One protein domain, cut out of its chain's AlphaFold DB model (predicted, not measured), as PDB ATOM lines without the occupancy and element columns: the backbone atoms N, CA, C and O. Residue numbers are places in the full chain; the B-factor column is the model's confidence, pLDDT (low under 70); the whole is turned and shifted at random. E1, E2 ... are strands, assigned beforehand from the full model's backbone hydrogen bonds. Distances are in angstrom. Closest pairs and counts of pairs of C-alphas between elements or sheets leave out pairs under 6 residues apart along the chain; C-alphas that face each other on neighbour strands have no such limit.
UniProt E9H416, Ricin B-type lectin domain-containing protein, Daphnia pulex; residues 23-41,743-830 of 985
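What this domain is: This is residues 23 to 41 and 743 to 830 of the 985 residues of the protein "Ricin B-type lectin domain-containing protein" of Daphnia pulex (UniProt E9H416). A five-stranded sheet, curled like part of a barrel and folded back on itself, has a small three-stranded sheet partly face to face with it, a sandwich of two sheets. The long paired strands E1 and E2 make most of the length, and residues 818 to 830 stick out as a free tail. The 107 printed residues have no named helix and eight named strands, E1 to E8 in chain order: all strand. The sheets, E1 - E2 - E3 - E4 - E5 and E6 - E7 - E8, are antiparallel. The whole is loose, radius of gyration of the C-alphas 17.1 A, and flat, spanning 51 by 42 by 22 A.

Where its parts are: E2, residues 743 to 761, spans 39.9 A; E1, residues 23 to 38, spans 32.9 A from C-alpha 23 at (30.835, 107.898, 154.703). E3 is residues 764 to 770, 18.2 A, E4 775 to 778 and E5 785 to 787. E6 is residues 797 to 800, E7 803 to 807, 13.3 A, and E8 812 to 814, ending at C-alpha 814 (29.789, 105.676, 167.452).

How they stand to each other: E2 bends by 92 degrees at residue 757; it pairs with E1 over residues 744 to 755, N 26 and O 752 at 2.8 A, and with E3 over 757 to 761, N 759 and O 766 at 2.9 A. E2 E3 E4 E5 form a meander, each strand the antiparallel neighbour of the one before, and so do E6 E7 E8. In the folded sheet E1 and E2 face E4 and E5, with E3 as the hinge. Across the sandwich, the closest C-alphas of E3 and E7, Tyr 765 and Trp 807, are 6.5 A apart.

The domain as a whole: Residues 42 to 742 are not printed; C-alphas 41 and 743 are 9.4 A apart across the cut. Of the links printed whole, none is long. pLDDT is under 70 at residues 38 to 41, 743, 773 and 817 to 830.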
ATOM      1  N   LEU A  23      29.871 108.314 155.719       84.50
ATOM      2  CA  LEU A  23      30.835 107.898 154.703       84.50
ATOM      3  C   LEU A  23      31.717 106.777 155.272       84.50
ATOM      4  O   LEU A  23      32.370 106.978 156.297       84.50
ATOM      5  N   ILE A  24      31.745 105.620 154.611       85.25
ATOM      6  CA  ILE A  24      32.576 104.470 155.000       85.25
ATOM      7  C   ILE A  24      33.234 103.811 153.784       85.25
ATOM      8  O   ILE A  24      32.663 103.775 152.696       85.25
ATOM      9  N   ASP A  25      34.430 103.261 153.985       86.75
ATOM     10  CA  ASP A  25      35.167 102.511 152.966       86.75
ATOM     11  C   ASP A  25      34.674 101.059 152.882       86.75
ATOM     12  O   ASP A  25      34.636 100.372 153.899       86.75
ATOM     13  N   THR A  26      34.378 100.554 151.685       84.44
ATOM     14  CA  THR A  26      34.026  99.139 151.443       84.44
ATOM     15  C   THR A  26      35.000  98.460 150.486       84.44
ATOM     16  O   THR A  26      35.688  99.120 149.706       84.44
ATOM     17  N   CYS A  27      35.068  97.130 150.527       84.25
ATOM     18  CA  CYS A  27      35.980  96.349 149.693       84.25
ATOM     19  C   CYS A  27      35.284  95.833 148.423       84.25
ATOM     20  O   CYS A  27      34.565  94.832 148.457       84.25
ATOM     21  N   ASN A  28      35.530  96.466 147.272       81.75
ATOM     22  CA  ASN A  28      35.027  95.972 145.991       81.75
ATOM     23  C   ASN A  28      35.926  94.853 145.442       81.75
ATOM     24  O   ASN A  28      36.954  95.097 144.810       81.75
ATOM     25  N   CYS A  29      35.502  93.610 145.665       74.94
ATOM     26  CA  CYS A  29      36.186  92.402 145.205       74.94
ATOM     27  C   CYS A  29      35.669  91.842 143.862       74.94
ATOM     28  O   CYS A  29      35.977  90.692 143.542       74.94
ATOM     29  N   THR A  30      34.883  92.592 143.073       77.00
ATOM     30  CA  THR A  30      34.447  92.125 141.735       77.00
ATOM     31  C   THR A  30      35.556  92.242 140.688       77.00
ATOM     32  O   THR A  30      35.709  91.351 139.857       77.00
ATOM     33  N   LEU A  31      36.378  93.291 140.783       74.94
ATOM     34  CA  LEU A  31      37.569  93.518 139.967       74.94
ATOM     35  C   LEU A  31      38.788  93.652 140.898       74.94
ATOM     36  O   LEU A  31      38.942  94.689 141.545       74.94
ATOM     37  N   PRO A  32      39.624  92.609 141.044       74.88
ATOM     38  CA  PRO A  32      40.811  92.683 141.889       74.88
ATOM     39  C   PRO A  32      41.923  93.544 141.294       74.88
ATOM     40  O   PRO A  32      42.152  93.530 140.088       74.88
ATOM     41  N   ILE A  33      42.675  94.198 142.178       79.00
ATOM     42  CA  ILE A  33      43.949  94.859 141.858       79.00
ATOM     43  C   ILE A  33      45.042  93.796 141.665       79.00
ATOM     44  O   ILE A  33      45.846  93.878 140.741       79.00
ATOM     45  N   PHE A  34      45.042  92.770 142.520       77.88
ATOM     46  CA  PHE A  34      45.978  91.650 142.470       77.88
ATOM     47  C   PHE A  34      45.273  90.336 142.822       77.88
ATOM     48  O   PHE A  34      44.349  90.311 143.640       77.88
ATOM     49  N   LYS A  35      45.724  89.229 142.227       80.88
ATOM     50  CA  LYS A  35      45.283  87.870 142.557       80.88
ATOM     51  C   LYS A  35      46.470  86.911 142.477       80.88
ATOM     52  O   LYS A  35      47.146  86.863 141.454       80.88
ATOM     53  N   GLY A  36      46.679  86.120 143.523       74.12
ATOM     54  CA  GLY A  36      47.742  85.121 143.609       74.12
ATOM     55  C   GLY A  36      47.359  83.947 144.508       74.12
ATOM     56  O   GLY A  36      46.294  83.935 145.123       74.12
ATOM     57  N   THR A  37      48.228  82.946 144.587       72.56
ATOM     58  CA  THR A  37      48.073  81.781 145.470       72.56
ATOM     59  C   THR A  37      49.098  81.840 146.590       72.56
ATOM     60  O   THR A  37      50.285  82.025 146.326       72.56
ATOM     61  N   ILE A  38      48.651  81.654 147.828       68.00
ATOM     62  CA  ILE A  38      49.527  81.436 148.977       68.00
ATOM     63  C   ILE A  38      49.902  79.952 148.961       68.00
ATOM     64  O   ILE A  38      49.020  79.095 149.073       68.00
ATOM     65  N   ASP A  39      51.191  79.652 148.802       61.50
ATOM     66  CA  ASP A  39      51.687  78.299 149.040       61.50
ATOM     67  C   ASP A  39      51.624  77.988 150.541       61.50
ATOM     68  O   ASP A  39      51.885  78.838 151.390       61.50
ATOM     69  N   LEU A  40      51.234  76.757 150.848       64.25
ATOM     70  CA  LEU A  40      51.081  76.225 152.196       64.25
ATOM     71  C   LEU A  40      51.914  74.949 152.389       64.25
ATOM     72  O   LEU A  40      51.638  74.179 153.307       64.25
ATOM     73  N   SER A  41      52.881  74.691 151.501       63.38
ATOM     74  CA  SER A  41      53.869  73.627 151.658       63.38
ATOM     75  C   SER A  41      54.572  73.715 153.017       63.38
ATOM     76  O   SER A  41      54.837  74.802 153.540       63.38
ATOM     77  N   THR A 743      44.627  74.767 148.920       65.00
ATOM     78  CA  THR A 743      45.302  76.048 148.632       65.00
ATOM     79  C   THR A 743      44.495  77.259 149.107       65.00
ATOM     80  O   THR A 743      43.263  77.223 149.137       65.00
ATOM     81  N   LEU A 744      45.183  78.358 149.434       72.81
ATOM     82  CA  LEU A 744      44.560  79.662 149.673       72.81
ATOM     83  C   LEU A 744      44.828  80.599 148.488       72.81
ATOM     84  O   LEU A 744      45.964  80.773 148.053       72.81
ATOM     85  N   VAL A 745      43.774  81.231 147.982       80.81
ATOM     86  CA  VAL A 745      43.829  82.263 146.946       80.81
ATOM     87  C   VAL A 745      43.738  83.623 147.628       80.81
ATOM     88  O   VAL A 745      42.745  83.930 148.287       80.81
ATOM     89  N   LEU A 746      44.775  84.440 147.462       82.00
ATOM     90  CA  LEU A 746      44.802  85.832 147.893       82.00
ATOM     91  C   LEU A 746      44.312  86.726 146.754       82.00
ATOM     92  O   LEU A 746      44.786  86.634 145.622       82.00
ATOM     93  N   GLN A 747      43.382  87.616 147.064       83.50
ATOM     94  CA  GLN A 747      42.802  88.582 146.149       83.50
ATOM     95  C   GLN A 747      42.786  89.961 146.822       83.50
ATOM     96  O   GLN A 747      42.056  90.170 147.789       83.50
ATOM     97  N   GLN A 748      43.560  90.919 146.313       82.88
ATOM     98  CA  GLN A 748      43.542  92.296 146.807       82.88
ATOM     99  C   GLN A 748      42.447  93.089 146.089       82.88
ATOM    100  O   GLN A 748      42.422  93.163 144.856       82.88
ATOM    101  N   CYS A 749      41.520  93.650 146.859       84.19
ATOM    102  CA  CYS A 749      40.329  94.329 146.360       84.19
ATOM    103  C   CYS A 749      40.471  95.855 146.442       84.19
ATOM    104  O   CYS A 749      41.180  96.375 147.303       84.19
ATOM    105  N   ALA A 750      39.770  96.581 145.568       82.88
ATOM    106  CA  ALA A 750      39.773  98.039 145.602       82.88
ATOM    107  C   ALA A 750      38.956  98.575 146.788       82.88
ATOM    108  O   ALA A 750      37.865  98.078 147.077       82.88
ATOM    109  N   VAL A 751      39.472  99.616 147.444       85.00
ATOM    110  CA  VAL A 751      38.749 100.364 148.479       85.00
ATOM    111  C   VAL A 751      37.804 101.354 147.793       85.00
ATOM    112  O   VAL A 751      38.246 102.152 146.968       85.00
ATOM    113  N   VAL A 752      36.510 101.295 148.109       85.06
ATOM    114  CA  VAL A 752      35.462 102.132 147.505       85.06
ATOM    115  C   VAL A 752      34.628 102.793 148.610       85.06
ATOM    116  O   VAL A 752      33.933 102.078 149.339       85.06
ATOM    117  N   PRO A 753      34.663 104.131 148.751       86.12
ATOM    118  CA  PRO A 753      33.854 104.833 149.737       86.12
ATOM    119  C   PRO A 753      32.383 104.892 149.307       86.12
ATOM    120  O   PRO A 753      32.075 105.185 148.150       86.12
ATOM    121  N   ILE A 754      31.467 104.649 150.246       85.81
ATOM    122  CA  ILE A 754      30.014 104.758 150.053       85.81
ATOM    123  C   ILE A 754      29.375 105.604 151.157       85.81
ATOM    124  O   ILE A 754      29.881 105.666 152.277       85.81
ATOM    125  N   GLN A 755      28.239 106.229 150.849       86.50
ATOM    126  CA  GLN A 755      27.398 106.915 151.832       86.50
ATOM    127  C   GLN A 755      26.292 105.976 152.314       86.50
ATOM    128  O   GLN A 755      25.460 105.524 151.528       86.50
ATOM    129  N   LEU A 756      26.288 105.679 153.609       86.75
ATOM    130  CA  LEU A 756      25.442 104.662 154.218       86.75
ATOM    131  C   LEU A 756      24.328 105.284 155.065       86.75
ATOM    132  O   LEU A 756      24.583 105.912 156.092       86.75
ATOM    133  N   SER A 757      23.082 105.042 154.667       86.56
ATOM    134  CA  SER A 757      21.880 105.415 155.424       86.56
ATOM    135  C   SER A 757      21.388 104.255 156.304       86.56
ATOM    136  O   SER A 757      21.982 103.173 156.297       86.56
ATOM    137  N   ALA A 758      20.293 104.450 157.041       86.69
ATOM    138  CA  ALA A 758      19.595 103.370 157.736       86.69
ATOM    139  C   ALA A 758      18.164 103.175 157.212       86.69
ATOM    140  O   ALA A 758      17.438 104.138 156.968       86.69
ATOM    141  N   LYS A 759      17.731 101.914 157.110       88.00
ATOM    142  CA  LYS A 759      16.336 101.514 156.872       88.00
ATOM    143  C   LYS A 759      15.792 100.836 158.130       88.00
ATOM    144  O   LYS A 759      16.438  99.948 158.679       88.00
ATOM    145  N   LEU A 760      14.598 101.224 158.576       85.50
ATOM    146  CA  LEU A 760      13.906 100.542 159.672       85.50
ATOM    147  C   LEU A 760      13.355  99.185 159.204       85.50
ATOM    148  O   LEU A 760      12.713  99.093 158.156       85.50
ATOM    149  N   THR A 761      13.592  98.144 159.999       86.00
ATOM    150  CA  THR A 761      13.112  96.769 159.795       86.00
ATOM    151  C   THR A 761      12.540  96.207 161.099       86.00
ATOM    152  O   THR A 761      12.672  96.824 162.158       86.00
ATOM    153  N   SER A 762      11.952  95.009 161.060       83.25
ATOM    154  CA  SER A 762      11.486  94.289 162.257       83.25
ATOM    155  C   SER A 762      12.598  93.970 163.271       83.25
ATOM    156  O   SER A 762      12.301  93.799 164.449       83.25
ATOM    157  N   CYS A 763      13.869  93.950 162.850       82.75
ATOM    158  CA  CYS A 763      15.036  93.799 163.729       82.75
ATOM    159  C   CYS A 763      15.694  95.142 164.120       82.75
ATOM    160  O   CYS A 763      16.811  95.156 164.635       82.75
ATOM    161  N   GLY A 764      15.019  96.273 163.882       84.88
ATOM    162  CA  GLY A 764      15.525  97.622 164.146       84.88
ATOM    163  C   GLY A 764      16.095  98.316 162.905       84.88
ATOM    164  O   GLY A 764      15.840  97.910 161.768       84.88
ATOM    165  N   TYR A 765      16.835  99.404 163.122       87.25
ATOM    166  CA  TYR A 765      17.495 100.164 162.059       87.25
ATOM    167  C   TYR A 765      18.703  99.402 161.510       87.25
ATOM    168  O   TYR A 765      19.605  99.039 162.261       87.25
ATOM    169  N   GLN A 766      18.722  99.178 160.197       88.88
ATOM    170  CA  GLN A 766      19.756  98.411 159.508       88.88
ATOM    171  C   GLN A 766      20.481  99.242 158.443       88.88
ATOM    172  O   GLN A 766      19.847 100.074 157.789       88.88
ATOM    173  N   PRO A 767      21.787  99.001 158.226       88.19
ATOM    174  CA  PRO A 767      22.594  99.715 157.244       88.19
ATOM    175  C   PRO A 767      22.078  99.471 155.824       88.19
ATOM    176  O   PRO A 767      21.963  98.325 155.379       88.19
ATOM    177  N   PHE A 768      21.755 100.561 155.129       88.00
ATOM    178  CA  PHE A 768      21.087 100.570 153.832       88.00
ATOM    179  C   PHE A 768      21.813 101.495 152.851       88.00
ATOM    180  O   PHE A 768      21.994 102.692 153.102       88.00
ATOM    181  N   PHE A 769      22.193 100.932 151.707       86.81
ATOM    182  CA  PHE A 769      22.772 101.642 150.574       86.81
ATOM    183  C   PHE A 769      21.983 101.303 149.307       86.81
ATOM    184  O   PHE A 769      21.848 100.132 148.945       86.81
ATOM    185  N   GLN A 770      21.462 102.320 148.624       83.50
ATOM    186  CA  GLN A 770      20.761 102.153 147.355       83.50
ATOM    187  C   GLN A 770      21.728 102.427 146.201       83.50
ATOM    188  O   GLN A 770      22.121 103.570 145.972       83.50
ATOM    189  N   ALA A 771      22.101 101.379 145.469       75.94
ATOM    190  CA  ALA A 771      22.845 101.508 144.223       75.94
ATOM    191  C   ALA A 771      21.881 101.579 143.027       75.94
ATOM    192  O   ALA A 771      20.705 101.234 143.129       75.94
ATOM    193  N   ILE A 772      22.402 101.980 141.864       71.12
ATOM    194  CA  ILE A 772      21.625 102.166 140.622       71.12
ATOM    195  C   ILE A 772      20.897 100.876 140.186       71.12
ATOM    196  O   ILE A 772      19.830 100.949 139.585       71.12
ATOM    197  N   SER A 773      21.455  99.700 140.495       66.88
ATOM    198  CA  SER A 773      20.941  98.391 140.065       66.88
ATOM    199  C   SER A 773      20.259  97.556 141.157       66.88
ATOM    200  O   SER A 773      19.499  96.654 140.815       66.88
ATOM    201  N   ALA A 774      20.526  97.804 142.446       80.69
ATOM    202  CA  ALA A 774      19.960  97.033 143.559       80.69
ATOM    203  C   ALA A 774      20.142  97.729 144.924       80.69
ATOM    204  O   ALA A 774      20.965  98.630 145.092       80.69
ATOM    205  N   ASN A 775      19.395  97.249 145.923       88.06
ATOM    206  CA  ASN A 775      19.554  97.629 147.326       88.06
ATOM    207  C   ASN A 775      20.596  96.732 148.010       88.06
ATOM    208  O   ASN A 775      20.519  95.505 147.912       88.06
ATOM    209  N   TYR A 776      21.512  97.336 148.762       86.56
ATOM    210  CA  TYR A 776      22.596  96.656 149.466       86.56
ATOM    211  C   TYR A 776      22.607  96.976 150.969       86.56
ATOM    212  O   TYR A 776      22.130  98.015 151.427       86.56
ATOM    213  N   THR A 777      23.183  96.052 151.732       87.88
ATOM    214  CA  THR A 777      23.594  96.206 153.128       87.88
ATOM    215  C   THR A 777      25.083  95.869 153.252       87.88
ATOM    216  O   THR A 777      25.715  95.420 152.291       87.88
ATOM    217  N   ILE A 778      25.657  96.074 154.434       86.06
ATOM    218  CA  ILE A 778      27.050  95.718 154.728       86.06
ATOM    219  C   ILE A 778      27.076  94.374 155.452       86.06
ATOM    220  O   ILE A 778      26.224  94.100 156.301       86.06
ATOM    221  N   GLY A 779      28.049  93.537 155.098       82.31
ATOM    222  CA  GLY A 779      28.295  92.236 155.707       82.31
ATOM    223  C   GLY A 779      28.641  92.339 157.192       82.31
ATOM    224  O   GLY A 779      29.110  93.364 157.679       82.31
ATOM    225  N   LYS A 780      28.464  91.238 157.930       79.19
ATOM    226  CA  LYS A 780      28.826  91.163 159.362       79.19
ATOM    227  C   LYS A 780      30.339  91.241 159.617       79.19
ATOM    228  O   LYS A 780      30.766  91.290 160.765       79.19
ATOM    229  N   ASP A 781      31.138  91.253 158.551       72.00
ATOM    230  CA  ASP A 781      32.564  91.573 158.561       72.00
ATOM    231  C   ASP A 781      32.837  93.081 158.719       72.00
ATOM    232  O   ASP A 781      33.920  93.455 159.157       72.00
ATOM    233  N   GLY A 782      31.858  93.932 158.394       78.38
ATOM    234  CA  GLY A 782      31.949  95.389 158.437       78.38
ATOM    235  C   GLY A 782      32.671  96.030 157.253       78.38
ATOM    236  O   GLY A 782      33.000  97.208 157.351       78.38
ATOM    237  N   TRP A 783      32.924  95.279 156.170       80.62
ATOM    238  CA  TRP A 783      33.703  95.731 155.002       80.62
ATOM    239  C   TRP A 783      33.133  95.264 153.643       80.62
ATOM    240  O   TRP A 783      33.373  95.921 152.624       80.62
ATOM    241  N   SER A 784      32.387  94.152 153.594       81.94
ATOM    242  CA  SER A 784      31.794  93.599 152.363       81.94
ATOM    243  C   SER A 784      30.415  94.186 152.050       81.94
ATOM    244  O   SER A 784      29.623  94.444 152.953       81.94
ATOM    245  N   LEU A 785      30.070  94.306 150.765       83.81
ATOM    246  CA  LEU A 785      28.702  94.598 150.314       83.81
ATOM    247  C   LEU A 785      27.901  93.308 150.090       83.81
ATOM    248  O   LEU A 785      28.364  92.390 149.416       83.81
ATOM    249  N   HIS A 786      26.675  93.266 150.612       83.12
ATOM    250  CA  HIS A 786      25.721  92.163 150.457       83.12
ATOM    251  C   HIS A 786      24.368  92.681 149.944       83.12
ATOM    252  O   HIS A 786      24.012  93.820 150.247       83.12
ATOM    253  N   PRO A 787      23.575  91.885 149.200       85.69
ATOM    254  CA  PRO A 787      22.198  92.248 148.868       85.69
ATOM    255  C   PRO A 787      21.392  92.545 150.136       85.69
ATOM    256  O   PRO A 787      21.514  91.827 151.129       85.69
ATOM    257  N   PHE A 788      20.578  93.602 150.123       87.56
ATOM    258  CA  PHE A 788      19.803  93.983 151.300       87.56
ATOM    259  C   PHE A 788      18.739  92.923 151.633       87.56
ATOM    260  O   PHE A 788      17.915  92.575 150.788       87.56
ATOM    261  N   GLN A 789      18.722  92.464 152.885       87.25
ATOM    262  CA  GLN A 789      17.716  91.559 153.441       87.25
ATOM    263  C   GLN A 789      17.250  92.114 154.791       87.25
ATOM    264  O   GLN A 789      18.086  92.443 155.638       87.25
ATOM    265  N   ASP A 790      15.935  92.202 155.012       85.31
ATOM    266  CA  ASP A 790      15.400  92.561 156.331       85.31
ATOM    267  C   ASP A 790      15.890  91.538 157.379       85.31
ATOM    268  O   ASP A 790      16.012  90.347 157.092       85.31
ATOM    269  N   CYS A 791      16.211  91.993 158.595       85.31
ATOM    270  CA  CYS A 791      16.793  91.156 159.660       85.31
ATOM    271  C   CYS A 791      18.187  90.539 159.378       85.31
ATOM    272  O   CYS A 791      18.664  89.748 160.192       85.31
ATOM    273  N   PHE A 792      18.919  90.974 158.336       85.44
ATOM    274  CA  PHE A 792      20.324  90.567 158.128       85.44
ATOM    275  C   PHE A 792      21.202  90.851 159.365       85.44
ATOM    276  O   PHE A 792      21.882  89.954 159.869       85.44
ATOM    277  N   TRP A 793      21.135  92.072 159.908       83.69
ATOM    278  CA  TRP A 793      21.677  92.415 161.228       83.69
ATOM    279  C   TRP A 793      20.643  92.104 162.319       83.69
ATOM    280  O   TRP A 793      19.569  92.696 162.361       83.69
ATOM    281  N   THR A 794      20.981  91.189 163.227       81.94
ATOM    282  CA  THR A 794      20.107  90.703 164.315       81.94
ATOM    283  C   THR A 794      20.204  91.554 165.591       81.94
ATOM    284  O   THR A 794      19.908  91.079 166.683       81.94
ATOM    285  N   SER A 795      20.710  92.782 165.472       78.81
ATOM    286  CA  SER A 795      21.041  93.695 166.568       78.81
ATOM    287  C   SER A 795      20.965  95.139 166.054       78.81
ATOM    288  O   SER A 795      21.357  95.366 164.907       78.81
ATOM    289  N   PRO A 796      20.536  96.122 166.872       77.19
ATOM    290  CA  PRO A 796      20.601  97.545 166.521       77.19
ATOM    291  C   PRO A 796      22.035  98.109 166.529       77.19
ATOM    292  O   PRO A 796      22.240  99.263 166.153       77.19
ATOM    293  N   TYR A 797      23.016  97.315 166.974       83.88
ATOM    294  CA  TYR A 797      24.441  97.625 166.912       83.88
ATOM    295  C   TYR A 797      25.067  96.975 165.680       83.88
ATOM    296  O   TYR A 797      24.962  95.758 165.501       83.88
ATOM    297  N   VAL A 798      25.757  97.774 164.865       84.25
ATOM    298  CA  VAL A 798      26.408  97.313 163.631       84.25
ATOM    299  C   VAL A 798      27.898  97.620 163.636       84.25
ATOM    300  O   VAL A 798      28.321  98.673 164.105       84.25
ATOM    301  N   SER A 799      28.701  96.690 163.124       83.25
ATOM    302  CA  SER A 799      30.151  96.859 162.988       83.25
ATOM    303  C   SER A 799      30.457  97.401 161.597       83.25
ATOM    304  O   SER A 799      30.211  96.707 160.615       83.25
ATOM    305  N   LEU A 800      30.986  98.621 161.514       84.19
ATOM    306  CA  LEU A 800      31.388  99.299 160.281       84.19
ATOM    307  C   LEU A 800      32.868  99.669 160.411       84.19
ATOM    308  O   LEU A 800      33.242 100.372 161.350       84.19
ATOM    309  N   ASN A 801      33.712  99.186 159.499       80.19
ATOM    310  CA  ASN A 801      35.144  99.499 159.432       80.19
ATOM    311  C   ASN A 801      35.849  99.380 160.800       80.19
ATOM    312  O   ASN A 801      36.540 100.290 161.261       80.19
ATOM    313  N   ASP A 802      35.638  98.233 161.454       75.94
ATOM    314  CA  ASP A 802      36.167  97.853 162.774       75.94
ATOM    315  C   ASP A 802      35.661  98.669 163.985       75.94
ATOM    316  O   ASP A 802      36.192  98.527 165.090       75.94
ATOM    317  N   LYS A 803      34.625  99.497 163.812       82.25
ATOM    318  CA  LYS A 803      33.982 100.286 164.874       82.25
ATOM    319  C   LYS A 803      32.502  99.924 165.003       82.25
ATOM    320  O   LYS A 803      31.838  99.648 164.010       82.25
ATOM    321  N   THR A 804      31.968  99.945 166.224       83.88
ATOM    322  CA  THR A 804      30.536  99.687 166.457       83.88
ATOM    323  C   THR A 804      29.749 100.993 166.388       83.88
ATOM    324  O   THR A 804      30.138 101.979 167.008       83.88
ATOM    325  N   TYR A 805      28.634 100.999 165.663       85.44
ATOM    326  CA  TYR A 805      27.731 102.138 165.511       85.44
ATOM    327  C   TYR A 805      26.292 101.758 165.872       85.44
ATOM    328  O   TYR A 805      25.893 100.596 165.764       85.44
ATOM    329  N   GLN A 806      25.509 102.759 166.270       87.31
ATOM    330  CA  GLN A 806      24.073 102.662 166.528       87.31
ATOM    331  C   GLN A 806      23.357 103.848 165.862       87.31
ATOM    332  O   GLN A 806      23.832 104.982 165.934       87.31
ATOM    333  N   TRP A 807      22.211 103.602 165.222       84.44
ATOM    334  CA  TRP A 807      21.383 104.668 164.641       84.44
ATOM    335  C   TRP A 807      20.595 105.393 165.741       84.44
ATOM    336  O   TRP A 807      19.783 104.768 166.428       84.44
ATOM    337  N   ILE A 808      20.849 106.691 165.943       83.88
ATOM    338  CA  ILE A 808      20.250 107.493 167.027       83.88
ATOM    339  C   ILE A 808      20.018 108.936 166.557       83.88
ATOM    340  O   ILE A 808      20.973 109.693 166.377       83.88
ATOM    341  N   ASN A 809      18.753 109.363 166.510       83.06
ATOM    342  CA  ASN A 809      18.307 110.683 166.026       83.06
ATOM    343  C   ASN A 809      18.711 110.931 164.559       83.06
ATOM    344  O   ASN A 809      19.354 111.932 164.255       83.06
ATOM    345  N   ASP A 810      18.350 109.987 163.687       80.81
ATOM    346  CA  ASP A 810      18.567 110.024 162.234       80.81
ATOM    347  C   ASP A 810      20.029 110.191 161.769       80.81
ATOM    348  O   ASP A 810      20.299 110.752 160.706       80.81
ATOM    349  N   ASP A 811      20.961 109.659 162.569       84.81
ATOM    350  CA  ASP A 811      22.406 109.648 162.321       84.81
ATOM    351  C   ASP A 811      23.104 108.416 162.944       84.81
ATOM    352  O   ASP A 811      22.615 107.824 163.916       84.81
ATOM    353  N   TRP A 812      24.267 108.036 162.404       85.19
ATOM    354  CA  TRP A 812      25.100 106.921 162.876       85.19
ATOM    355  C   TRP A 812      26.072 107.364 163.969       85.19
ATOM    356  O   TRP A 812      27.158 107.878 163.699       85.19
ATOM    357  N   LYS A 813      25.736 107.083 165.229       85.56
ATOM    358  CA  LYS A 813      26.589 107.439 166.368       85.56
ATOM    359  C   LYS A 813      27.521 106.292 166.732       85.56
ATOM    360  O   LYS A 813      27.106 105.134 166.782       85.56
ATOM    361  N   LEU A 814      28.788 106.625 166.974       83.81
ATOM    362  CA  LEU A 814      29.789 105.676 167.452       83.81
ATOM    363  C   LEU A 814      29.363 105.148 168.829       83.81
ATOM    364  O   LEU A 814      29.106 105.929 169.743       83.81
ATOM    365  N   HIS A 815      29.301 103.829 168.971       79.50
ATOM    366  CA  HIS A 815      29.028 103.159 170.232       79.50
ATOM    367  C   HIS A 815      30.332 102.570 170.775       79.50
ATOM    368  O   HIS A 815      30.783 101.507 170.343       79.50
ATOM    369  N   GLU A 816      30.963 103.283 171.706       70.38
ATOM    370  CA  GLU A 816      32.169 102.802 172.380       70.38
ATOM    371  C   GLU A 816      31.818 101.650 173.331       70.38
ATOM    372  O   GLU A 816      30.997 101.789 174.238       70.38
ATOM    373  N   SER A 817      32.438 100.487 173.119       56.53
ATOM    374  CA  SER A 817      32.183  99.296 173.925       56.53
ATOM    375  C   SER A 817      32.766  99.460 175.332       56.53
ATOM    376  O   SER A 817      33.968  99.295 175.532       56.53
ATOM    377  N   SER A 818      31.908  99.728 176.319       47.69
ATOM    378  CA  SER A 818      32.289  99.899 177.733       47.69
ATOM    379  C   SER A 818      32.848  98.633 178.401       47.69
ATOM    380  O   SER A 818      33.401  98.696 179.499       47.69
ATOM    381  N   VAL A 819      32.734  97.476 177.744       45.16
ATOM    382  CA  VAL A 819      33.318  96.215 178.201       45.16
ATOM    383  C   VAL A 819      34.746  96.094 177.676       45.16
ATOM    384  O   VAL A 819      34.966  95.791 176.501       45.16
ATOM    385  N   HIS A 820      35.725  96.225 178.574       35.38
ATOM    386  CA  HIS A 820      37.055  95.668 178.345       35.38
ATOM    387  C   HIS A 820      36.947  94.143 178.222       35.38
ATOM    388  O   HIS A 820      37.074  93.410 179.202       35.38
ATOM    389  N   LEU A 821      36.760  93.659 176.993       39.38
ATOM    390  CA  LEU A 821      37.134  92.301 176.625       39.38
ATOM    391  C   LEU A 821      38.622  92.151 176.938       39.38
ATOM    392  O   LEU A 821      39.484  92.655 176.211       39.38
ATOM    393  N   THR A 822      38.923  91.462 178.034       31.64
ATOM    394  CA  THR A 822      40.259  90.958 178.321       31.64
ATOM    395  C   THR A 822      40.628  90.001 177.198       31.64
ATOM    396  O   THR A 822      40.338  88.808 177.256       31.64
ATOM    397  N   LYS A 823      41.289  90.529 176.155       33.38
ATOM    398  CA  LYS A 823      42.056  89.717 175.212       33.38
ATOM    399  C   LYS A 823      42.914  88.799 176.066       33.38
ATOM    400  O   LYS A 823      43.834  89.278 176.732       33.38
ATOM    401  N   LEU A 824      42.578  87.509 176.083       34.16
ATOM    402  CA  LEU A 824      43.270  86.522 176.896       34.16
ATOM    403  C   LEU A 824      44.613  86.237 176.222       34.16
ATOM    404  O   LEU A 824      44.799  85.253 175.511       34.16
ATOM    405  N   HIS A 825      45.525  87.188 176.402       33.31
ATOM    406  CA  HIS A 825      46.846  87.291 175.805       33.31
ATOM    407  C   HIS A 825      47.783  86.254 176.453       33.31
ATOM    408  O   HIS A 825      48.840  86.581 176.980       33.31
ATOM    409  N   LEU A 826      47.391  84.976 176.403       32.72
ATOM    410  CA  LEU A 826      48.207  83.836 176.821       32.72
ATOM    411  C   LEU A 826      49.530  83.829 176.051       32.72
ATOM    412  O   LEU A 826      50.575  83.640 176.661       32.72
ATOM    413  N   VAL A 827      49.492  84.169 174.756       33.72
ATOM    414  CA  VAL A 827      50.685  84.413 173.928       33.72
ATOM    415  C   VAL A 827      51.567  85.518 174.520       33.72
ATOM    416  O   VAL A 827      52.771  85.334 174.595       33.72
ATOM    417  N   LYS A 828      50.989  86.597 175.070       33.34
ATOM    418  CA  LYS A 828      51.756  87.694 175.692       33.34
ATOM    419  C   LYS A 828      52.381  87.345 177.044       33.34
ATOM    420  O   LYS A 828      53.116  88.144 177.614       33.34
ATOM    421  N   LYS A 829      52.096  86.151 177.569       34.50
ATOM    422  CA  LYS A 829      52.831  85.550 178.690       34.50
ATOM    423  C   LYS A 829      54.084  84.785 178.224       34.50
ATOM    424  O   LYS A 829      54.836  84.300 179.063       34.50
ATOM    425  N   PHE A 830      54.286  84.708 176.908       33.84
ATOM    426  CA  PHE A 830      55.436  84.148 176.200       33.84
ATOM    427  C   PHE A 830      56.029  85.135 175.168       33.84
ATOM    428  O   PHE A 830      56.857  84.717 174.363       33.84
TER     429      PHE A 830